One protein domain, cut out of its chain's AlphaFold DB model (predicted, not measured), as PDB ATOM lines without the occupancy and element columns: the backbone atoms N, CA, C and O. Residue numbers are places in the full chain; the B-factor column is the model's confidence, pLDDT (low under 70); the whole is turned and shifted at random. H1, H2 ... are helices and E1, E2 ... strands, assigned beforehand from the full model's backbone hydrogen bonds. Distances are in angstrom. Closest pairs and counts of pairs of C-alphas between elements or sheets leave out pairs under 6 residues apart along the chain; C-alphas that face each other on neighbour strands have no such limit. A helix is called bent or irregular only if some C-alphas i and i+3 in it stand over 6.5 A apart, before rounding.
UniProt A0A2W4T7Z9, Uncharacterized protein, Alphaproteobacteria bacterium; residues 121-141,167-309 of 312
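This is residues 121 to 141 and 167 to 309 of the 312 residues of an uncharacterized protein of Alphaproteobacteria bacterium (UniProt A0A2W4T7Z9). What does one see first? A twisted sheet of four strands has one face covered by H5 and by residues 200 to 215 of the long helix H3, and H1 packs on both helices. The rest of H3 runs on past the sheet and makes the long axis; H2 and the small hairpin of E5 and E6 also lie beyond the sheet, and the tail, residues 301 to 309, sticks out. What is it built of? The printed part has 164 residues, of mixed class, with named elements in the order H1 H2 H3 E1 E2 H4 H5 E3 E4 E5 E6 H6; the larger sheet, E1 E2 E3 E4, is mixed. It is only just loose, close to compact, with a radius of gyration of the C-alphas of 18.8 A and spans of 58 by 41 by 26 A.

What does the first helix touch? H1, residues 121 to 139, touches H5, residues 241 to 257, the same way at a shallow tilt of 13 degrees; their closest C-alphas, of Thr 125 and Gly 250, are 5.2 A apart. It touches H3, residues 181 to 217, through 206 to 214 alone, opposite ways at a steep tilt of 42 degrees, the closest C-alphas being those of Val 131 and Ala 210, 6.7 A. How is the sheet paired? E1, residues 220 to 224, and E2, 230 to 234, are an antiparallel hairpin, with N 222 and O 232 at 2.8 A, within hydrogen-bond range. E3, residues 262 to 266, is parallel to E2, N 233 and O 264 at 2.8 A, and forms an antiparallel hairpin with E4, 273 to 277, N 265 and O 274 at 2.8 A. What is on it? H3, over E1 at a height over the sheet of 11.1 A, and H5, over E3 and E4 at 9.5 A, are on the same face, in two layers, helices on one face of a sheet. H4, residues 236 to 239, only grazes the sheet; E2, H4, H5 and E3 form a strand-helix-strand unit, parallel strands joined through helices, with a right-handed crossover. What of the rest? H2, residues 169 to 175, is only just apart from H3, closest 8.2 A; E5, 287 to 290, and E6, 293 to 296, are an antiparallel hairpin, N 288 and O 295 at 2.9 A. Every O i to N i+4 pair is within range in H2, against 14 of 15 in H1, 29 of 33 in H3 and 11 of 13 in H5; H4 and H6, residues 304 to 307, are too short for one.

Where are the anchors? C-alpha 121 of H1 is at (22.310, 20.849, 273.053), and C-alpha 307 of H6 at (-16.002, 10.114, 246.628). How long are the helices? H3 measures 52.4 A from first to last C-alpha, H1 26.5 A and H5 24.5 A. H5 is irregular, C-alphas 250 and 253 being 7.2 A apart, and H3 only just, C-alphas 213 and 216 being 6.8 A apart.

Is anything missing? Residues 142 to 166 are not printed, and C-alphas 141 and 167 are 18.5 A apart across the cut; of the links printed whole, none is long. Where is confidence low? The mean pLDDT of the printed part is 82.3, and 44 residues are under 70, among them 128 to 141, 167 to 179 and 298 to 309.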
ATOM      1  N   PRO A 121      23.534  21.135 273.797       63.31
ATOM      2  CA  PRO A 121      22.310  20.849 273.053       63.31
ATOM      3  C   PRO A 121      21.379  22.053 272.887       63.31
ATOM      4  O   PRO A 121      20.891  22.280 271.785       63.31
ATOM      5  N   GLY A 122      21.178  22.866 273.930       66.06
ATOM      6  CA  GLY A 122      20.369  24.085 273.839       66.06
ATOM      7  C   GLY A 122      20.941  25.105 272.850       66.06
ATOM      8  O   GLY A 122      20.195  25.703 272.072       66.06
ATOM      9  N   ARG A 123      22.273  25.239 272.798       72.19
ATOM     10  CA  ARG A 123      22.958  26.091 271.809       72.19
ATOM     11  C   ARG A 123      22.768  25.574 270.392       72.19
ATOM     12  O   ARG A 123      22.446  26.367 269.512       72.19
ATOM     13  N   ILE A 124      22.910  24.264 270.187       68.38
ATOM     14  CA  ILE A 124      22.689  23.612 268.892       68.38
ATOM     15  C   ILE A 124      21.248  23.847 268.427       68.38
ATOM     16  O   ILE A 124      21.038  24.260 267.291       68.38
ATOM     17  N   THR A 125      20.251  23.668 269.299       66.62
ATOM     18  CA  THR A 125      18.844  23.921 268.953       66.62
ATOM     19  C   THR A 125      18.607  25.376 268.549       66.62
ATOM     20  O   THR A 125      18.024  25.618 267.493       66.62
ATOM     21  N   ASN A 126      19.101  26.345 269.326       67.56
ATOM     22  CA  ASN A 126      18.937  27.768 269.011       67.56
ATOM     23  C   ASN A 126      19.658  28.161 267.715       67.56
ATOM     24  O   ASN A 126      19.101  28.870 266.879       67.56
ATOM     25  N   GLN A 127      20.878  27.666 267.501       70.38
ATOM     26  CA  GLN A 127      21.620  27.922 266.271       70.38
ATOM     27  C   GLN A 127      20.943  27.298 265.045       70.38
ATOM     28  O   GLN A 127      20.909  27.912 263.985       70.38
ATOM     29  N   LEU A 128      20.336  26.119 265.180       66.06
ATOM     30  CA  LEU A 128      19.602  25.477 264.090       66.06
ATOM     31  C   LEU A 128      18.260  26.149 263.787       66.06
ATOM     32  O   LEU A 128      17.857  26.219 262.627       66.06
ATOM     33  N   GLN A 129      17.595  26.710 264.799       65.00
ATOM     34  CA  GLN A 129      16.447  27.588 264.573       65.00
ATOM     35  C   GLN A 129      16.854  28.841 263.787       65.00
ATOM     36  O   GLN A 129      16.149  29.229 262.857       65.00
ATOM     37  N   LEU A 130      18.018  29.423 264.090       58.53
ATOM     38  CA  LEU A 130      18.576  30.530 263.309       58.53
ATOM     39  C   LEU A 130      18.940  30.105 261.884       58.53
ATOM     40  O   LEU A 130      18.719  30.877 260.959       58.53
ATOM     41  N   VAL A 131      19.432  28.879 261.677       58.91
ATOM     42  CA  VAL A 131      19.671  28.335 260.332       58.91
ATOM     43  C   VAL A 131      18.369  28.264 259.538       58.91
ATOM     44  O   VAL A 131      18.344  28.744 258.413       58.91
ATOM     45  N   ASN A 132      17.265  27.788 260.122       56.06
ATOM     46  CA  ASN A 132      15.959  27.796 259.447       56.06
ATOM     47  C   ASN A 132      15.491  29.206 259.050       56.06
ATOM     48  O   ASN A 132      14.866  29.364 258.002       56.06
ATOM     49  N   ILE A 133      15.796  30.224 259.862       58.16
ATOM     50  CA  ILE A 133      15.493  31.627 259.545       58.16
ATOM     51  C   ILE A 133      16.413  32.134 258.428       58.16
ATOM     52  O   ILE A 133      15.942  32.699 257.455       58.16
ATOM     53  N   LEU A 134      17.713  31.873 258.513       48.31
ATOM     54  CA  LEU A 134      18.699  32.338 257.538       48.31
ATOM     55  C   LEU A 134      18.592  31.627 256.180       48.31
ATOM     56  O   LEU A 134      18.880  32.242 255.164       48.31
ATOM     57  N   ILE A 135      18.151  30.364 256.132       54.22
ATOM     58  CA  ILE A 135      17.814  29.682 254.867       54.22
ATOM     59  C   ILE A 135      16.682  30.428 254.166       54.22
ATOM     60  O   ILE A 135      16.697  30.554 252.946       54.22
ATOM     61  N   ARG A 136      15.716  30.945 254.933       51.06
ATOM     62  CA  ARG A 136      14.630  31.769 254.399       51.06
ATOM     63  C   ARG A 136      15.169  33.027 253.717       51.06
ATOM     64  O   ARG A 136      14.682  33.380 252.655       51.06
ATOM     65  N   ASP A 137      16.196  33.644 254.295       45.91
ATOM     66  CA  ASP A 137      16.765  34.896 253.788       45.91
ATOM     67  C   ASP A 137      17.797  34.679 252.655       45.91
ATOM     68  O   ASP A 137      17.825  35.446 251.694       45.91
ATOM     69  N   ASP A 138      18.638  33.636 252.712       41.34
ATOM     70  CA  ASP A 138      19.685  33.377 251.700       41.34
ATOM     71  C   ASP A 138      19.120  32.753 250.413       41.34
ATOM     72  O   ASP A 138      19.584  33.080 249.317       41.34
ATOM     73  N   LEU A 139      18.056  31.939 250.512       47.12
ATOM     74  CA  LEU A 139      17.284  31.519 249.333       47.12
ATOM     75  C   LEU A 139      16.714  32.726 248.577       47.12
ATOM     76  O   LEU A 139      16.689  32.712 247.350       47.12
ATOM     77  N   ASN A 140      16.372  33.797 249.294       46.97
ATOM     78  CA  ASN A 140      15.885  35.038 248.699       46.97
ATOM     79  C   ASN A 140      17.019  35.924 248.143       46.97
ATOM     80  O   ASN A 140      16.762  36.826 247.348       46.97
ATOM     81  N   THR A 141      18.281  35.677 248.523       44.75
ATOM     82  CA  THR A 141      19.420  36.566 248.213       44.75
ATOM     83  C   THR A 141      20.367  36.009 247.134       44.75
ATOM     84  O   THR A 141      20.959  36.784 246.380       44.75
ATOM     85  N   LEU A 167       1.602  31.062 247.253       44.97
ATOM     86  CA  LEU A 167       1.928  31.009 245.823       44.97
ATOM     87  C   LEU A 167       1.157  29.957 245.020       44.97
ATOM     88  O   LEU A 167       0.966  30.117 243.822       44.97
ATOM     89  N   THR A 168       0.655  28.899 245.648       51.38
ATOM     90  CA  THR A 168      -0.225  27.969 244.931       51.38
ATOM     91  C   THR A 168      -1.652  28.490 244.896       51.38
ATOM     92  O   THR A 168      -2.300  28.377 243.872       51.38
ATOM     93  N   PHE A 169      -2.164  29.118 245.955       45.41
ATOM     94  CA  PHE A 169      -3.587  29.448 246.015       45.41
ATOM     95  C   PHE A 169      -3.954  30.822 245.455       45.41
ATOM     96  O   PHE A 169      -5.020  30.920 244.862       45.41
ATOM     97  N   GLU A 170      -3.140  31.874 245.597       43.81
ATOM     98  CA  GLU A 170      -3.494  33.205 245.066       43.81
ATOM     99  C   GLU A 170      -3.167  33.355 243.577       43.81
ATOM    100  O   GLU A 170      -3.983  33.923 242.855       43.81
ATOM    101  N   ALA A 171      -2.088  32.734 243.085       50.09
ATOM    102  CA  ALA A 171      -1.811  32.640 241.650       50.09
ATOM    103  C   ALA A 171      -2.864  31.770 240.932       50.09
ATOM    104  O   ALA A 171      -3.495  32.240 239.990       50.09
ATOM    105  N   LEU A 172      -3.195  30.572 241.448       51.81
ATOM    106  CA  LEU A 172      -4.292  29.749 240.895       51.81
ATOM    107  C   LEU A 172      -5.671  30.435 241.001       51.81
ATOM    108  O   LEU A 172      -6.577  30.137 240.220       51.81
ATOM    109  N   ARG A 173      -5.865  31.354 241.961       51.34
ATOM    110  CA  ARG A 173      -7.136  32.073 242.178       51.34
ATOM    111  C   ARG A 173      -7.263  33.350 241.348       51.34
ATOM    112  O   ARG A 173      -8.373  33.635 240.907       51.34
ATOM    113  N   ALA A 174      -6.175  34.080 241.103       50.84
ATOM    114  CA  ALA A 174      -6.138  35.217 240.179       50.84
ATOM    115  C   ALA A 174      -6.280  34.758 238.713       50.84
ATOM    116  O   ALA A 174      -6.879  35.443 237.889       50.84
ATOM    117  N   GLU A 175      -5.819  33.546 238.411       50.16
ATOM    118  CA  GLU A 175      -5.754  32.973 237.065       50.16
ATOM    119  C   GLU A 175      -7.016  32.204 236.629       50.16
ATOM    120  O   GLU A 175      -7.272  31.995 235.437       50.16
ATOM    121  N   ARG A 176      -7.897  31.887 237.588       47.94
ATOM    122  CA  ARG A 176      -9.254  31.358 237.351       47.94
ATOM    123  C   ARG A 176     -10.165  32.312 236.558       47.94
ATOM    124  O   ARG A 176     -11.291  31.946 236.239       47.94
ATOM    125  N   GLN A 177      -9.693  33.519 236.240       50.91
ATOM    126  CA  GLN A 177     -10.378  34.514 235.411       50.91
ATOM    127  C   GLN A 177     -10.236  34.285 233.889       50.91
ATOM    128  O   GLN A 177     -10.683  35.134 233.122       50.91
ATOM    129  N   GLY A 178      -9.673  33.157 233.428       62.12
ATOM    130  CA  GLY A 178      -9.705  32.823 231.994       62.12
ATOM    131  C   GLY A 178      -8.850  31.655 231.491       62.12
ATOM    132  O   GLY A 178      -8.912  31.381 230.295       62.12
ATOM    133  N   ARG A 179      -8.061  30.970 232.335       67.06
ATOM    134  CA  ARG A 179      -7.249  29.819 231.891       67.06
ATOM    135  C   ARG A 179      -8.039  28.514 231.814       67.06
ATOM    136  O   ARG A 179      -8.984  28.301 232.578       67.06
ATOM    137  N   THR A 180      -7.647  27.651 230.882       78.38
ATOM    138  CA  THR A 180      -8.252  26.327 230.685       78.38
ATOM    139  C   THR A 180      -7.700  25.311 231.694       78.38
ATOM    140  O   THR A 180      -6.730  25.569 232.407       78.38
ATOM    141  N   VAL A 181      -8.326  24.132 231.786       75.94
ATOM    142  CA  VAL A 181      -7.818  23.033 232.631       75.94
ATOM    143  C   VAL A 181      -6.471  22.533 232.099       75.94
ATOM    144  O   VAL A 181      -5.595  22.161 232.879       75.94
ATOM    145  N   GLU A 182      -6.291  22.561 230.782       78.50
ATOM    146  CA  GLU A 182      -5.063  22.187 230.092       78.50
ATOM    147  C   GLU A 182      -3.886  23.073 230.519       78.50
ATOM    148  O   GLU A 182      -2.828  22.545 230.870       78.50
ATOM    149  N   ASP A 183      -4.096  24.392 230.595       80.44
ATOM    150  CA  ASP A 183      -3.068  25.352 231.020       80.44
ATOM    151  C   ASP A 183      -2.583  25.063 232.453       80.44
ATOM    152  O   ASP A 183      -1.387  25.112 232.749       80.44
ATOM    153  N   LEU A 184      -3.511  24.711 233.353       76.06
ATOM    154  CA  LEU A 184      -3.195  24.373 234.744       76.06
ATOM    155  C   LEU A 184      -2.384  23.079 234.850       76.06
ATOM    156  O   LEU A 184      -1.444  22.999 235.641       76.06
ATOM    157  N   VAL A 185      -2.718  22.068 234.045       82.25
ATOM    158  CA  VAL A 185      -1.960  20.809 233.999       82.25
ATOM    159  C   VAL A 185      -0.538  21.059 233.498       82.25
ATOM    160  O   VAL A 185       0.412  20.534 234.084       82.25
ATOM    161  N   GLU A 186      -0.373  21.878 232.460       84.88
ATOM    162  CA  GLU A 186       0.946  22.238 231.933       84.88
ATOM    163  C   GLU A 186       1.775  23.012 232.968       84.88
ATOM    164  O   GLU A 186       2.968  22.748 233.156       84.88
ATOM    165  N   LEU A 187       1.153  23.949 233.688       83.56
ATOM    166  CA  LEU A 187       1.807  24.680 234.769       83.56
ATOM    167  C   LEU A 187       2.269  23.733 235.887       83.56
ATOM    168  O   LEU A 187       3.431  23.788 236.290       83.56
ATOM    169  N   MET A 188       1.407  22.820 236.348       82.69
ATOM    170  CA  MET A 188       1.764  21.841 237.384       82.69
ATOM    171  C   MET A 188       2.944  20.957 236.961       82.69
ATOM    172  O   MET A 188       3.832  20.695 237.772       82.69
ATOM    173  N   GLN A 189       2.994  20.531 235.697       88.31
ATOM    174  CA  GLN A 189       4.116  19.751 235.164       88.31
ATOM    175  C   GLN A 189       5.425  20.549 235.164       88.31
ATOM    176  O   GLN A 189       6.467  20.023 235.563       88.31
ATOM    177  N   ARG A 190       5.378  21.828 234.772       86.50
ATOM    178  CA  ARG A 190       6.550  22.716 234.799       86.50
ATOM    179  C   ARG A 190       7.060  22.944 236.219       86.50
ATOM    180  O   ARG A 190       8.260  22.809 236.457       86.50
ATOM    181  N   VAL A 191       6.162  23.215 237.169       86.75
ATOM    182  CA  VAL A 191       6.511  23.387 238.589       86.75
ATOM    183  C   VAL A 191       7.108  22.099 239.158       86.75
ATOM    184  O   VAL A 191       8.157  22.141 239.795       86.75
ATOM    185  N   SER A 192       6.495  20.950 238.875       89.94
ATOM    186  CA  SER A 192       6.982  19.630 239.290       89.94
ATOM    187  C   SER A 192       8.410  19.352 238.795       89.94
ATOM    188  O   SER A 192       9.284  18.971 239.578       89.94
ATOM    189  N   ALA A 193       8.684  19.611 237.512       89.06
ATOM    190  CA  ALA A 193      10.009  19.430 236.922       89.06
ATOM    191  C   ALA A 193      11.051  20.408 237.491       89.06
ATOM    192  O   ALA A 193      12.200  20.028 237.723       89.06
ATOM    193  N   TYR A 194      10.654  21.659 237.737       88.50
ATOM    194  CA  TYR A 194      11.505  22.656 238.383       88.50
ATOM    195  C   TYR A 194      11.882  22.219 239.805       88.50
ATOM    196  O   TYR A 194      13.064  22.154 240.137       88.50
ATOM    197  N   GLN A 195      10.898  21.835 240.620       90.31
ATOM    198  CA  GLN A 195      11.115  21.373 241.990       90.31
ATOM    199  C   GLN A 195      12.062  20.166 242.046       90.31
ATOM    200  O   GLN A 195      13.035  20.185 242.802       90.31
ATOM    201  N   ALA A 196      11.850  19.169 241.180       93.56
ATOM    202  CA  ALA A 196      12.712  17.991 241.087       93.56
ATOM    203  C   ALA A 196      14.191  18.339 240.836       93.56
ATOM    204  O   ALA A 196      15.088  17.642 241.311       93.56
ATOM    205  N   ARG A 197      14.453  19.429 240.105       92.38
ATOM    206  CA  ARG A 197      15.805  19.911 239.805       92.38
ATOM    207  C   ARG A 197      16.406  20.761 240.928       92.38
ATOM    208  O   ARG A 197      17.608  20.659 241.174       92.38
ATOM    209  N   GLU A 198      15.607  21.598 241.588       90.56
ATOM    210  CA  GLU A 198      16.118  22.570 242.564       90.56
ATOM    211  C   GLU A 198      16.217  22.022 243.997       90.56
ATOM    212  O   GLU A 198      17.157  22.373 244.712       90.56
ATOM    213  N   PHE A 199      15.350  21.097 244.428       93.75
ATOM    214  CA  PHE A 199      15.415  20.538 245.790       93.75
ATOM    215  C   PHE A 199      16.778  19.919 246.166       93.75
ATOM    216  O   PHE A 199      17.263  20.188 247.272       93.75
ATOM    217  N   PRO A 200      17.480  19.177 245.283       96.81
ATOM    218  CA  PRO A 200      18.848  18.731 245.556       96.81
ATOM    219  C   PRO A 200      19.840  19.864 245.864       96.81
ATOM    220  O   PRO A 200      20.771  19.668 246.654       96.81
ATOM    221  N   ARG A 201      19.651  21.047 245.259       92.00
ATOM    222  CA  ARG A 201      20.471  22.244 245.504       92.00
ATOM    223  C   ARG A 201      20.095  22.905 246.822       92.00
ATOM    224  O   ARG A 201      20.994  23.235 247.590       92.00
ATOM    225  N   TYR A 202      18.803  22.999 247.135       90.19
ATOM    226  CA  TYR A 202      18.342  23.485 248.439       90.19
ATOM    227  C   TYR A 202      18.883  22.631 249.587       90.19
ATOM    228  O   TYR A 202      19.390  23.170 250.568       90.19
ATOM    229  N   ARG A 203      18.900  21.301 249.439       96.50
ATOM    230  CA  ARG A 203      19.527  20.396 250.419       96.50
ATOM    231  C   ARG A 203      21.033  20.609 250.548       96.50
ATOM    232  O   ARG A 203      21.563  20.566 251.659       96.50
ATOM    233  N   ALA A 204      21.733  20.861 249.443       95.00
ATOM    234  CA  ALA A 204      23.160  21.183 249.480       95.00
ATOM    235  C   ALA A 204      23.426  22.503 250.226       95.00
ATOM    236  O   ALA A 204      24.304  22.546 251.088       95.00
ATOM    237  N   GLY A 205      22.634  23.544 249.946       91.19
ATOM    238  CA  GLY A 205      22.690  24.832 250.642       91.19
ATOM    239  C   GLY A 205      22.417  24.691 252.140       91.19
ATOM    240  O   GLY A 205      23.254  25.083 252.952       91.19
ATOM    241  N   PHE A 206      21.322  24.008 252.500       94.19
ATOM    242  CA  PHE A 206      20.978  23.671 253.886       94.19
ATOM    243  C   PHE A 206      22.147  22.985 254.602       94.19
ATOM    244  O   PHE A 206      22.540  23.372 255.699       94.19
ATOM    245  N   THR A 207      22.737  21.969 253.964       96.12
ATOM    246  CA  THR A 207      23.851  21.195 254.530       96.12
ATOM    247  C   THR A 207      25.074  22.068 254.769       96.12
ATOM    248  O   THR A 207      25.684  21.980 255.832       96.12
ATOM    249  N   LYS A 208      25.433  22.915 253.796       95.44
ATOM    250  CA  LYS A 208      26.565  23.836 253.917       95.44
ATOM    251  C   LYS A 208      26.350  24.804 255.077       95.44
ATOM    252  O   LYS A 208      27.247  24.994 255.888       95.44
ATOM    253  N   GLN A 209      25.161  25.375 255.191       91.38
ATOM    254  CA  GLN A 209      24.860  26.316 256.258       91.38
ATOM    255  C   GLN A 209      24.833  25.651 257.640       91.38
ATOM    256  O   GLN A 209      25.368  26.198 258.606       91.38
ATOM    257  N   ALA A 210      24.263  24.447 257.737       93.12
ATOM    258  CA  ALA A 210      24.308  23.646 258.954       93.12
ATOM    259  C   ALA A 210      25.755  23.296 259.340       93.12
ATOM    260  O   ALA A 210      26.102  23.372 260.515       93.12
ATOM    261  N   TYR A 211      26.615  22.983 258.366       95.88
ATOM    262  CA  TYR A 211      28.051  22.792 258.588       95.88
ATOM    263  C   TYR A 211      28.714  24.068 259.126       95.88
ATOM    264  O   TYR A 211      29.328  24.027 260.187       95.88
ATOM    265  N   ASP A 212      28.530  25.205 258.448       92.69
ATOM    266  CA  ASP A 212      29.119  26.507 258.811       92.69
ATOM    267  C   ASP A 212      28.657  27.012 260.193       92.69
ATOM    268  O   ASP A 212      29.339  27.812 260.841       92.69
ATOM    269  N   THR A 213      27.521  26.509 260.669       91.12
ATOM    270  CA  THR A 213      26.985  26.802 261.998       91.12
ATOM    271  C   THR A 213      27.558  25.851 263.049       91.12
ATOM    272  O   THR A 213      28.147  26.297 264.031       91.12
ATOM    273  N   LEU A 214      27.456  24.541 262.810       93.69
ATOM    274  CA  LEU A 214      27.738  23.510 263.809       93.69
ATOM    275  C   LEU A 214      29.212  23.088 263.897       93.69
ATOM    276  O   LEU A 214      29.593  22.421 264.860       93.69
ATOM    277  N   TRP A 215      30.070  23.484 262.949       95.62
ATOM    278  CA  TRP A 215      31.500  23.143 263.011       95.62
ATOM    279  C   TRP A 215      32.182  23.686 264.274       95.62
ATOM    280  O   TRP A 215      33.149  23.089 264.742       95.62
ATOM    281  N   LYS A 216      31.678  24.795 264.837       93.06
ATOM    282  CA  LYS A 216      32.197  25.403 266.074       93.06
ATOM    283  C   LYS A 216      31.974  24.529 267.304       93.06
ATOM    284  O   LYS A 216      32.700  24.675 268.280       93.06
ATOM    285  N   ASP A 217      30.992  23.637 267.236       94.69
ATOM    286  CA  ASP A 217      30.648  22.680 268.285       94.69
ATOM    287  C   ASP A 217      31.209  21.277 267.973       94.69
ATOM    288  O   ASP A 217      30.693  20.270 268.461       94.69
ATOM    289  N   ASP A 218      32.250  21.194 267.130       97.12
ATOM    290  CA  ASP A 218      32.906  19.954 266.689       97.12
ATOM    291  C   ASP A 218      31.957  18.958 265.992       97.12
ATOM    292  O   ASP A 218      32.139  17.734 266.045       97.12
ATOM    293  N   ILE A 219      30.931  19.478 265.313       97.44
ATOM    294  CA  ILE A 219      29.980  18.684 264.535       97.44
ATOM    295  C   ILE A 219      30.226  18.900 263.040       97.44
ATOM    296  O   ILE A 219      30.051  19.983 262.490       97.44
ATOM    297  N   ILE A 220      30.576  17.817 262.355       98.12
ATOM    298  CA  ILE A 220      30.719  17.760 260.904       98.12
ATOM    299  C   ILE A 220      29.374  17.372 260.293       98.12
ATOM    300  O   ILE A 220      28.870  16.270 260.517       98.12
ATOM    301  N   VAL A 221      28.816  18.253 259.470       98.00
ATOM    302  CA  VAL A 221      27.586  18.003 258.708       98.00
ATOM    303  C   VAL A 221      27.920  17.671 257.250       98.00
ATOM    304  O   VAL A 221      28.797  18.283 256.647       98.00
ATOM    305  N   SER A 222      27.242  16.680 256.671       98.25
ATOM    306  CA  SER A 222      27.405  16.278 255.268       98.25
ATOM    307  C   SER A 222      26.088  15.773 254.680       98.25
ATOM    308  O   SER A 222      25.271  15.210 255.404       98.25
ATOM    309  N   ALA A 223      25.899  15.925 253.370       97.88
ATOM    310  CA  ALA A 223      24.790  15.316 252.644       97.88
ATOM    311  C   ALA A 223      25.255  14.038 251.943       97.88
ATOM    312  O   ALA A 223      26.406  13.935 251.511       97.88
ATOM    313  N   ARG A 224      24.368  13.050 251.846       97.25
ATOM    314  CA  ARG A 224      24.618  11.762 251.189       97.25
ATOM    315  C   ARG A 224      23.374  11.277 250.455       97.25
ATOM    316  O   ARG A 224      22.288  11.829 250.612       97.25
ATOM    317  N   GLY A 225      23.550  10.198 249.698       96.00
ATOM    318  CA  GLY A 225      22.481   9.579 248.924       96.00
ATOM    319  C   GLY A 225      22.191  10.326 247.627       96.00
ATOM    320  O   GLY A 225      22.817  11.340 247.313       96.00
ATOM    321  N   ASP A 226      21.241   9.791 246.869       95.44
ATOM    322  CA  ASP A 226      20.815  10.399 245.614       95.44
ATOM    323  C   ASP A 226      20.173  11.769 245.866       95.44
ATOM    324  O   ASP A 226      19.419  11.941 246.832       95.44
ATOM    325  N   GLY A 227      20.531  12.752 245.042       95.50
ATOM    326  CA  GLY A 227      20.054  14.129 245.159       95.50
ATOM    327  C   GLY A 227      20.264  14.772 246.536       95.50
ATOM    328  O   GLY A 227      19.454  15.613 246.923       95.50
ATOM    329  N   ASN A 228      21.292  14.376 247.300       97.56
ATOM    330  CA  ASN A 228      21.545  14.859 248.667       97.56
ATOM    331  C   ASN A 228      20.402  14.559 249.653       97.56
ATOM    332  O   ASN A 228      20.145  15.351 250.549       97.56
ATOM    333  N   SER A 229      19.678  13.451 249.479       97.94
ATOM    334  CA  SER A 229      18.458  13.147 250.245       97.94
ATOM    335  C   SER A 229      18.668  12.729 251.705       97.94
ATOM    336  O   SER A 229      17.695  12.696 252.457       97.94
ATOM    337  N   THR A 230      19.900  12.463 252.143       98.56
ATOM    338  CA  THR A 230      20.216  12.108 253.536       98.56
ATOM    339  C   THR A 230      21.126  13.152 254.170       98.56
ATOM    340  O   THR A 230      22.240  13.372 253.691       98.56
ATOM    341  N   LEU A 231      20.694  13.742 255.286       98.44
ATOM    342  CA  LEU A 231      21.513  14.639 256.100       98.44
ATOM    343  C   LEU A 231      22.267  13.826 257.153       98.44
ATOM    344  O   LEU A 231      21.650  13.107 257.932       98.44
ATOM    345  N   ARG A 232      23.592  13.941 257.216       98.56
ATOM    346  CA  ARG A 232      24.416  13.255 258.216       98.56
ATOM    347  C   ARG A 232      25.164  14.244 259.092       98.56
ATOM    348  O   ARG A 232      25.952  15.037 258.585       98.56
ATOM    349  N   LEU A 233      24.996  14.100 260.400       98.50
ATOM    350  CA  LEU A 233      25.715  14.829 261.432       98.50
ATOM    351  C   LEU A 233      26.683  13.887 262.144       98.50
ATOM    352  O   LEU A 233      26.309  12.798 262.587       98.50
ATOM    353  N   ARG A 234      27.944  14.299 262.248       98.44
ATOM    354  CA  ARG A 234      29.004  13.531 262.893       98.44
ATOM    355  C   ARG A 234      29.689  14.357 263.971       98.44
ATOM    356  O   ARG A 234      30.206  15.419 263.669       98.44
ATOM    357  N   GLY A 235      29.759  13.841 265.191       97.81
ATOM    358  CA  GLY A 235      30.441  14.501 266.304       97.81
ATOM    359  C   GLY A 235      30.341  13.681 267.585       97.81
ATOM    360  O   GLY A 235      29.326  13.023 267.822       97.81
ATOM    361  N   TYR A 236      31.374  13.725 268.432       97.50
ATOM    362  CA  TYR A 236      31.458  12.901 269.649       97.50
ATOM    363  C   TYR A 236      30.284  13.123 270.615       97.50
ATOM    364  O   TYR A 236      29.907  12.211 271.357       97.50
ATOM    365  N   VAL A 237      29.662  14.305 270.560       96.75
ATOM    366  CA  VAL A 237      28.429  14.654 271.276       96.75
ATOM    367  C   VAL A 237      27.292  13.652 271.030       96.75
ATOM    368  O   VAL A 237      26.512  13.376 271.942       96.75
ATOM    369  N   PHE A 238      27.227  13.034 269.848       97.69
ATOM    370  CA  PHE A 238      26.196  12.054 269.494       97.69
ATOM    371  C   PHE A 238      26.464  10.649 270.048       97.69
ATOM    372  O   PHE A 238      25.776   9.703 269.687       97.69
ATOM    373  N   SER A 239      27.435  10.483 270.951       96.75
ATOM    374  CA  SER A 239      27.556   9.260 271.759       96.75
ATOM    375  C   SER A 239      26.430   9.115 272.792       96.75
ATOM    376  O   SER A 239      26.142   8.003 273.231       96.75
ATOM    377  N   ALA A 240      25.772  10.219 273.167       96.81
ATOM    378  CA  ALA A 240      24.661  10.223 274.111       96.81
ATOM    379  C   ALA A 240      23.304  10.339 273.398       96.81
ATOM    380  O   ALA A 240      23.048  11.302 272.673       96.81
ATOM    381  N   ASN A 241      22.386   9.410 273.693       97.38
ATOM    382  CA  ASN A 241      21.041   9.367 273.100       97.38
ATOM    383  C   ASN A 241      20.230  10.655 273.322       97.38
ATOM    384  O   ASN A 241      19.470  11.052 272.443       97.38
ATOM    385  N   ARG A 242      20.406  11.326 274.471       96.75
ATOM    386  CA  ARG A 242      19.738  12.607 274.756       96.75
ATOM    387  C   ARG A 242      20.088  13.664 273.706       96.75
ATOM    388  O   ARG A 242      19.193  14.297 273.161       96.75
ATOM    389  N   ASN A 243      21.371  13.784 273.373       95.44
ATOM    390  CA  ASN A 243      21.849  14.784 272.422       95.44
ATOM    391  C   ASN A 243      21.329  14.495 271.005       95.44
ATOM    392  O   ASN A 243      20.985  15.423 270.277       95.44
ATOM    393  N   ILE A 244      21.227  13.213 270.624       96.81
ATOM    394  CA  ILE A 244      20.598  12.797 269.360       96.81
ATOM    395  C   ILE A 244      19.129  13.239 269.327       96.81
ATOM    396  O   ILE A 244      18.705  13.858 268.355       96.81
ATOM    397  N   ALA A 245      18.363  12.951 270.384       96.62
ATOM    398  CA  ALA A 245      16.939  13.272 270.447       96.62
ATOM    399  C   ALA A 245      16.673  14.785 270.366       96.62
ATOM    400  O   ALA A 245      15.831  15.221 269.582       96.62
ATOM    401  N   GLU A 246      17.422  15.586 271.127       94.00
ATOM    402  CA  GLU A 246      17.301  17.050 271.143       94.00
ATOM    403  C   GLU A 246      17.696  17.665 269.792       94.00
ATOM    404  O   GLU A 246      16.974  18.504 269.247       94.00
ATOM    405  N   THR A 247      18.792  17.189 269.193       95.06
ATOM    406  CA  THR A 247      19.240  17.677 267.880       95.06
ATOM    407  C   THR A 247      18.252  17.295 266.778       95.06
ATOM    408  O   THR A 247      17.916  18.124 265.935       95.06
ATOM    409  N   HIS A 248      17.733  16.061 266.792       96.38
ATOM    410  CA  HIS A 248      16.705  15.620 265.849       96.38
ATOM    411  C   HIS A 248      15.443  16.484 265.948       96.38
ATOM    412  O   HIS A 248      14.942  16.950 264.927       96.38
ATOM    413  N   ALA A 249      14.960  16.756 267.165       94.50
ATOM    414  CA  ALA A 249      13.787  17.600 267.381       94.50
ATOM    415  C   ALA A 249      13.971  19.028 266.834       94.50
ATOM    416  O   ALA A 249      13.018  19.600 266.306       94.50
ATOM    417  N   GLY A 250      15.184  19.587 266.914       90.62
ATOM    418  CA  GLY A 250      15.502  20.899 266.339       90.62
ATOM    419  C   GLY A 250      15.635  20.904 264.810       90.62
ATOM    420  O   GLY A 250      15.320  21.906 264.172       90.62
ATOM    421  N   LEU A 251      16.078  19.795 264.210       94.00
ATOM    422  CA  LEU A 251      16.329  19.699 262.766       94.00
ATOM    423  C   LEU A 251      15.121  19.269 261.944       94.00
ATOM    424  O   LEU A 251      15.029  19.662 260.783       94.00
ATOM    425  N   VAL A 252      14.242  18.442 262.513       95.25
ATOM    426  CA  VAL A 252      13.221  17.707 261.755       95.25
ATOM    427  C   VAL A 252      12.376  18.626 260.874       95.25
ATOM    428  O   VAL A 252      12.189  18.339 259.700       95.25
ATOM    429  N   GLU A 253      11.944  19.780 261.386       91.62
ATOM    430  CA  GLU A 253      11.118  20.714 260.615       91.62
ATOM    431  C   GLU A 253      11.879  21.321 259.427       91.62
ATOM    432  O   GLU A 253      11.375  21.332 258.304       91.62
ATOM    433  N   GLY A 254      13.104  21.800 259.661       90.69
ATOM    434  CA  GLY A 254      13.938  22.398 258.618       90.69
ATOM    435  C   GLY A 254      14.305  21.392 257.535       90.69
ATOM    436  O   GLY A 254      14.145  21.658 256.344       90.69
ATOM    437  N   ALA A 255      14.725  20.201 257.962       95.50
ATOM    438  CA  ALA A 255      15.087  19.114 257.070       95.50
ATOM    439  C   ALA A 255      13.891  18.636 256.226       95.50
ATOM    440  O   ALA A 255      14.044  18.413 255.023       95.50
ATOM    441  N   SER A 256      12.693  18.550 256.819       95.00
ATOM    442  CA  SER A 256      11.472  18.177 256.098       95.00
ATOM    443  C   SER A 256      11.057  19.213 255.055       95.00
ATOM    444  O   SER A 256      10.660  18.843 253.949       95.00
ATOM    445  N   ARG A 257      11.209  20.514 255.346       92.38
ATOM    446  CA  ARG A 257      10.874  21.595 254.398       92.38
ATOM    447  C   ARG A 257      11.705  21.539 253.116       92.38
ATOM    448  O   ARG A 257      11.170  21.794 252.042       92.38
ATOM    449  N   VAL A 258      12.978  21.150 253.214       95.44
ATOM    450  CA  VAL A 258      13.857  20.925 252.048       95.44
ATOM    451  C   VAL A 258      13.850  19.467 251.555       95.44
ATOM    452  O   VAL A 258      14.692  19.074 250.746       95.44
ATOM    453  N   ARG A 259      12.885  18.659 252.013       96.62
ATOM    454  CA  ARG A 259      12.633  17.282 251.557       96.62
ATOM    455  C   ARG A 259      13.825  16.336 251.740       96.62
ATOM    456  O   ARG A 259      14.119  15.514 250.872       96.62
ATOM    457  N   PHE A 260      14.559  16.449 252.848       97.88
ATOM    458  CA  PHE A 260      15.440  15.347 253.247       97.88
ATOM    459  C   PHE A 260      14.588  14.122 253.583       97.88
ATOM    460  O   PHE A 260      13.605  14.232 254.299       97.88
ATOM    461  N   LYS A 261      15.002  12.946 253.117       98.31
ATOM    462  CA  LYS A 261      14.324  11.672 253.395       98.31
ATOM    463  C   LYS A 261      14.784  11.043 254.706       98.31
ATOM    464  O   LYS A 261      14.095  10.190 255.253       98.31
ATOM    465  N   ARG A 262      15.977  11.406 255.183       98.44
ATOM    466  CA  ARG A 262      16.602  10.796 256.361       98.44
ATOM    467  C   ARG A 262      17.579  11.742 257.047       98.44
ATOM    468  O   ARG A 262      18.322  12.460 256.374       98.44
ATOM    469  N   ILE A 263      17.636  11.663 258.375       98.50
ATOM    470  CA  ILE A 263      18.685  12.260 259.208       98.50
ATOM    471  C   ILE A 263      19.494  11.141 259.869       98.50
ATOM    472  O   ILE A 263      18.940  10.198 260.430       98.50
ATOM    473  N   GLU A 264      20.817  11.237 259.813       98.50
ATOM    474  CA  GLU A 264      21.750  10.278 260.393       98.50
ATOM    475  C   GLU A 264      22.682  10.954 261.395       98.50
ATOM    476  O   GLU A 264      23.276  11.992 261.108       98.50
ATOM    477  N   PHE A 265      22.876  10.314 262.543       98.50
ATOM    478  CA  PHE A 265      23.792  10.745 263.589       98.50
ATOM    479  C   PHE A 265      24.908   9.721 263.758       98.50
ATOM    480  O   PHE A 265      24.664   8.513 263.777       98.50
ATOM    481  N   GLN A 266      26.145  10.198 263.878       98.44
ATOM    482  CA  GLN A 266      27.325   9.352 264.032       98.44
ATOM    483  C   GLN A 266      28.298   9.971 265.045       98.44
ATOM    484  O   GLN A 266      28.668  11.131 264.921       98.44
ATOM    485  N   ALA A 267      28.771   9.206 266.032       97.94
ATOM    486  CA  ALA A 267      29.696   9.753 267.032       97.94
ATOM    487  C   ALA A 267      31.086  10.075 266.444       97.94
ATOM    488  O   ALA A 267      31.669  11.115 266.725       97.94
ATOM    489  N   PHE A 268      31.622   9.188 265.605       96.44
ATOM    490  CA  PHE A 268      32.930   9.334 264.961       96.44
ATOM    491  C   PHE A 268      32.992   8.498 263.678       96.44
ATOM    492  O   PHE A 268      32.124   7.666 263.410       96.44
ATOM    493  N   GLU A 269      34.017   8.712 262.858       96.31
ATOM    494  CA  GLU A 269      34.198   7.979 261.606       96.31
ATOM    495  C   GLU A 269      34.328   6.463 261.822       96.31
ATOM    496  O   GLU A 269      35.151   6.001 262.603       96.31
ATOM    497  N   GLY A 270      33.497   5.682 261.129       95.88
ATOM    498  CA  GLY A 270      33.439   4.224 261.294       95.88
ATOM    499  C   GLY A 270      32.620   3.751 262.502       95.88
ATOM    500  O   GLY A 270      32.402   2.552 262.645       95.88
ATOM    501  N   GLY A 271      32.122   4.667 263.340       96.12
ATOM    502  CA  GLY A 271      31.199   4.345 264.426       96.12
ATOM    503  C   GLY A 271      29.797   3.975 263.930       96.12
ATOM    504  O   GLY A 271      29.444   4.222 262.772       96.12
ATOM    505  N   SER A 272      28.984   3.422 264.833       97.50
ATOM    506  CA  SER A 272      27.572   3.121 264.579       97.50
ATOM    507  C   SER A 272      26.795   4.375 264.177       97.50
ATOM    508  O   SER A 272      27.054   5.467 264.689       97.50
ATOM    509  N   VAL A 273      25.831   4.199 263.278       98.44
ATOM    510  CA  VAL A 273      24.958   5.271 262.794       98.44
ATOM    511  C   VAL A 273      23.559   5.065 263.361       98.44
ATOM    512  O   VAL A 273      23.013   3.967 263.270       98.44
ATOM    513  N   THR A 274      22.978   6.126 263.915       98.56
ATOM    514  CA  THR A 274      21.561   6.177 264.286       98.56
ATOM    515  C   THR A 274      20.818   6.964 263.215       98.56
ATOM    516  O   THR A 274      21.146   8.123 262.972       98.56
ATOM    517  N   SER A 275      19.847   6.339 262.554       98.31
ATOM    518  CA  SER A 275      19.095   6.930 261.443       98.31
ATOM    519  C   SER A 275      17.628   7.152 261.799       98.31
ATOM    520  O   SER A 275      17.013   6.287 262.420       98.31
ATOM    521  N   PHE A 276      17.071   8.264 261.330       98.38
ATOM    522  CA  PHE A 276      15.657   8.609 261.421       98.38
ATOM    523  C   PHE A 276      15.143   8.926 260.020       98.38
ATOM    524  O   PHE A 276      15.660   9.835 259.368       98.38
ATOM    525  N   ASP A 277      14.170   8.155 259.547       98.38
ATOM    526  CA  ASP A 277      13.482   8.442 258.291       98.38
ATOM    527  C   ASP A 277      12.480   9.584 258.498       98.38
ATOM    528  O   ASP A 277      11.869   9.702 259.561       98.38
ATOM    529  N   LEU A 278      12.345  10.440 257.487       97.00
ATOM    530  CA  LEU A 278      11.434  11.577 257.492       97.00
ATOM    531  C   LEU A 278      10.289  11.331 256.514       97.00
ATOM    532  O   LEU A 278      10.501  10.931 255.368       97.00
ATOM    533  N   GLU A 279       9.071  11.624 256.957       95.38
ATOM    534  CA  GLU A 279       7.891  11.643 256.098       95.38
ATOM    535  C   GLU A 279       7.874  12.960 255.316       95.38
ATOM    536  O   GLU A 279       7.357  13.980 255.770       95.38
ATOM    537  N   THR A 280       8.511  12.953 254.145       95.94
ATOM    538  CA  THR A 280       8.559  14.107 253.243       95.94
ATOM    539  C   THR A 280       7.967  13.772 251.881       95.94
ATOM    540  O   THR A 280       8.200  12.663 251.390       95.94
ATOM    541  N   PRO A 281       7.277  14.724 251.230       96.06
ATOM    542  CA  PRO A 281       6.779  14.544 249.869       96.06
ATOM    543  C   PRO A 281       7.920  14.311 248.874       96.06
ATOM    544  O   PRO A 281       9.080  14.651 249.131       96.06
ATOM    545  N   ALA A 282       7.587  13.754 247.712       96.25
ATOM    546  CA  ALA A 282       8.566  13.567 246.646       96.25
ATOM    547  C   ALA A 282       9.032  14.918 246.080       96.25
ATOM    548  O   ALA A 282       8.276  15.884 246.070       96.25
ATOM    549  N   ASP A 283      10.259  15.002 245.555       95.62
ATOM    550  CA  ASP A 283      10.808  16.269 245.041       95.62
ATOM    551  C   ASP A 283       9.988  16.862 243.886       95.62
ATOM    552  O   ASP A 283       9.992  18.071 243.706       95.62
ATOM    553  N   ASN A 284       9.261  16.036 243.138       94.38
ATOM    554  CA  ASN A 284       8.394  16.449 242.037       94.38
ATOM    555  C   ASN A 284       6.934  16.697 242.468       94.38
ATOM    556  O   ASN A 284       6.102  17.057 241.637       94.38
ATOM    557  N   GLU A 285       6.594  16.468 243.732       93.44
ATOM    558  CA  GLU A 285       5.235  16.638 244.231       93.44
ATOM    559  C   GLU A 285       4.960  18.110 244.538       93.44
ATOM    560  O   GLU A 285       5.673  18.742 245.320       93.44
ATOM    561  N   VAL A 286       3.911  18.667 243.936       90.06
ATOM    562  CA  VAL A 286       3.530  20.071 244.120       90.06
ATOM    563  C   VAL A 286       2.538  20.164 245.273       90.06
ATOM    564  O   VAL A 286       1.595  19.387 245.337       90.06
ATOM    565  N   GLY A 287       2.731  21.108 246.192       89.88
ATOM    566  CA  GLY A 287       1.856  21.286 247.351       89.88
ATOM    567  C   GLY A 287       2.364  22.365 248.298       89.88
ATOM    568  O   GLY A 287       3.331  23.066 247.990       89.88
ATOM    569  N   VAL A 288       1.706  22.509 249.446       84.94
ATOM    570  CA  VAL A 288       1.996  23.549 250.441       84.94
ATOM    571  C   VAL A 288       2.143  22.933 251.818       84.94
ATOM    572  O   VAL A 288       1.377  22.057 252.203       84.94
ATOM    573  N   TRP A 289       3.097  23.435 252.594       83.12
ATOM    574  CA  TRP A 289       3.185  23.120 254.014       83.12
ATOM    575  C   TRP A 289       2.192  23.967 254.814       83.12
ATOM    576  O   TRP A 289       2.303  25.195 254.844       83.12
ATOM    577  N   VAL A 290       1.253  23.315 255.499       82.25
ATOM    578  CA  VAL A 290       0.339  23.935 256.466       82.25
ATOM    579  C   VAL A 290       0.737  23.450 257.857       82.25
ATOM    580  O   VAL A 290       0.434  22.337 258.282       82.25
ATOM    581  N   GLY A 291       1.504  24.281 258.565       86.94
ATOM    582  CA  GLY A 291       2.154  23.863 259.805       86.94
ATOM    583  C   GLY A 291       3.207  22.785 259.536       86.94
ATOM    584  O   GLY A 291       4.207  23.059 258.875       86.94
ATOM    585  N   ARG A 292       2.983  21.574 260.064       83.31
ATOM    586  CA  ARG A 292       3.857  20.399 259.871       83.31
ATOM    587  C   ARG A 292       3.328  19.405 258.841       83.31
ATOM    588  O   ARG A 292       3.991  18.408 258.588       83.31
ATOM    589  N   GLU A 293       2.152  19.652 258.279       86.94
ATOM    590  CA  GLU A 293       1.531  18.759 257.309       86.94
ATOM    591  C   GLU A 293       1.748  19.301 255.900       86.94
ATOM    592  O   GLU A 293       1.613  20.502 255.647       86.94
ATOM    593  N   PHE A 294       2.111  18.413 254.978       88.69
ATOM    594  CA  PHE A 294       2.198  18.749 253.567       88.69
ATOM    595  C   PHE A 294       0.852  18.471 252.903       88.69
ATOM    596  O   PHE A 294       0.399  17.330 252.837       88.69
ATOM    597  N   MET A 295       0.218  19.522 252.397       85.56
ATOM    598  CA  MET A 295      -0.990  19.423 251.593       85.56
ATOM    599  C   MET A 295      -0.591  19.350 250.127       85.56
ATOM    600  O   MET A 295      -0.206  20.359 249.526       85.56
ATOM    601  N   SER A 296      -0.673  18.148 249.561       88.75
ATOM    602  CA  SER A 296      -0.463  17.939 248.133       88.75
ATOM    603  C   SER A 296      -1.488  18.753 247.343       88.75
ATOM    604  O   SER A 296      -2.677  18.772 247.669       88.75
ATOM    605  N   ALA A 297      -1.034  19.440 246.300       82.19
ATOM    606  CA  ALA A 297      -1.916  19.988 245.288       82.19
ATOM    607  C   ALA A 297      -2.332  18.817 244.392       82.19
ATOM    608  O   ALA A 297      -1.808  18.650 243.289       82.19
ATOM    609  N   SER A 298      -3.217  17.956 244.904       67.31
ATOM    610  CA  SER A 298      -3.779  16.856 244.127       67.31
ATOM    611  C   SER A 298      -4.285  17.405 242.800       67.31
ATOM    612  O   SER A 298      -4.945  18.449 242.749       67.31
ATOM    613  N   ARG A 299      -3.974  16.698 241.711       56.91
ATOM    614  CA  ARG A 299      -4.523  17.007 240.392       56.91
ATOM    615  C   ARG A 299      -6.051  17.079 240.534       56.91
ATOM    616  O   ARG A 299      -6.632  16.085 240.977       56.91
ATOM    617  N   PRO A 300      -6.704  18.205 240.192       48.22
ATOM    618  CA  PRO A 300      -8.158  18.290 240.247       48.22
ATOM    619  C   PRO A 300      -8.732  17.162 239.377       48.22
ATOM    620  O   PRO A 300      -8.512  17.143 238.166       48.22
ATOM    621  N   GLY A 301      -9.348  16.166 240.022       53.19
ATOM    622  CA  GLY A 301      -9.908  14.966 239.388       53.19
ATOM    623  C   GLY A 301      -9.476  13.614 239.975       53.19
ATOM    624  O   GLY A 301     -10.188  12.642 239.761       53.19
ATOM    625  N   ALA A 302      -8.375  13.514 240.733       55.16
ATOM    626  CA  ALA A 302      -7.958  12.222 241.313       55.16
ATOM    627  C   ALA A 302      -8.777  11.823 242.560       55.16
ATOM    628  O   ALA A 302      -9.047  10.644 242.780       55.16
ATOM    629  N   ASP A 303      -9.222  12.810 243.340       50.88
ATOM    630  CA  ASP A 303      -9.884  12.568 244.630       50.88
ATOM    631  C   ASP A 303     -11.425  12.548 244.514       50.88
ATOM    632  O   ASP A 303     -12.113  12.006 245.381       50.88
ATOM    633  N   GLU A 304     -11.992  13.079 243.422       50.72
ATOM    634  CA  GLU A 304     -13.443  13.026 243.160       50.72
ATOM    635  C   GLU A 304     -13.920  11.619 242.768       50.72
ATOM    636  O   GLU A 304     -15.033  11.229 243.126       50.72
ATOM    637  N   GLU A 305     -13.076  10.808 242.121       48.28
ATOM    638  CA  GLU A 305     -13.427   9.426 241.758       48.28
ATOM    639  C   GLU A 305     -13.556   8.517 242.999       48.28
ATOM    640  O   GLU A 305     -14.365   7.589 243.020       48.28
ATOM    641  N   VAL A 306     -12.856   8.841 244.094       50.56
ATOM    642  CA  VAL A 306     -12.941   8.103 245.369       50.56
ATOM    643  C   VAL A 306     -14.193   8.480 246.179       50.56
ATOM    644  O   VAL A 306     -14.701   7.663 246.945       50.56
ATOM    645  N   MET A 307     -14.749   9.681 245.985       44.56
ATOM    646  CA  MET A 307     -16.002  10.114 246.628       44.56
ATOM    647  C   MET A 307     -17.268   9.652 245.882       44.56
ATOM    648  O   MET A 307     -18.344   9.632 246.482       44.56
ATOM    649  N   LEU A 308     -17.162   9.272 244.603       46.09
ATOM    650  CA  LEU A 308     -18.297   8.852 243.766       46.09
ATOM    651  C   LEU A 308     -18.445   7.331 243.610       46.09
ATOM    652  O   LEU A 308     -19.399   6.877 242.974       46.09
ATOM    653  N   ALA A 309     -17.561   6.527 244.203       42.00
ATOM    654  CA  ALA A 309     -17.763   5.085 244.249       42.00
ATOM    655  C   ALA A 309     -19.018   4.768 245.096       42.00
ATOM    656  O   ALA A 309     -19.065   5.138 246.276       42.00
TER     657      ALA A 309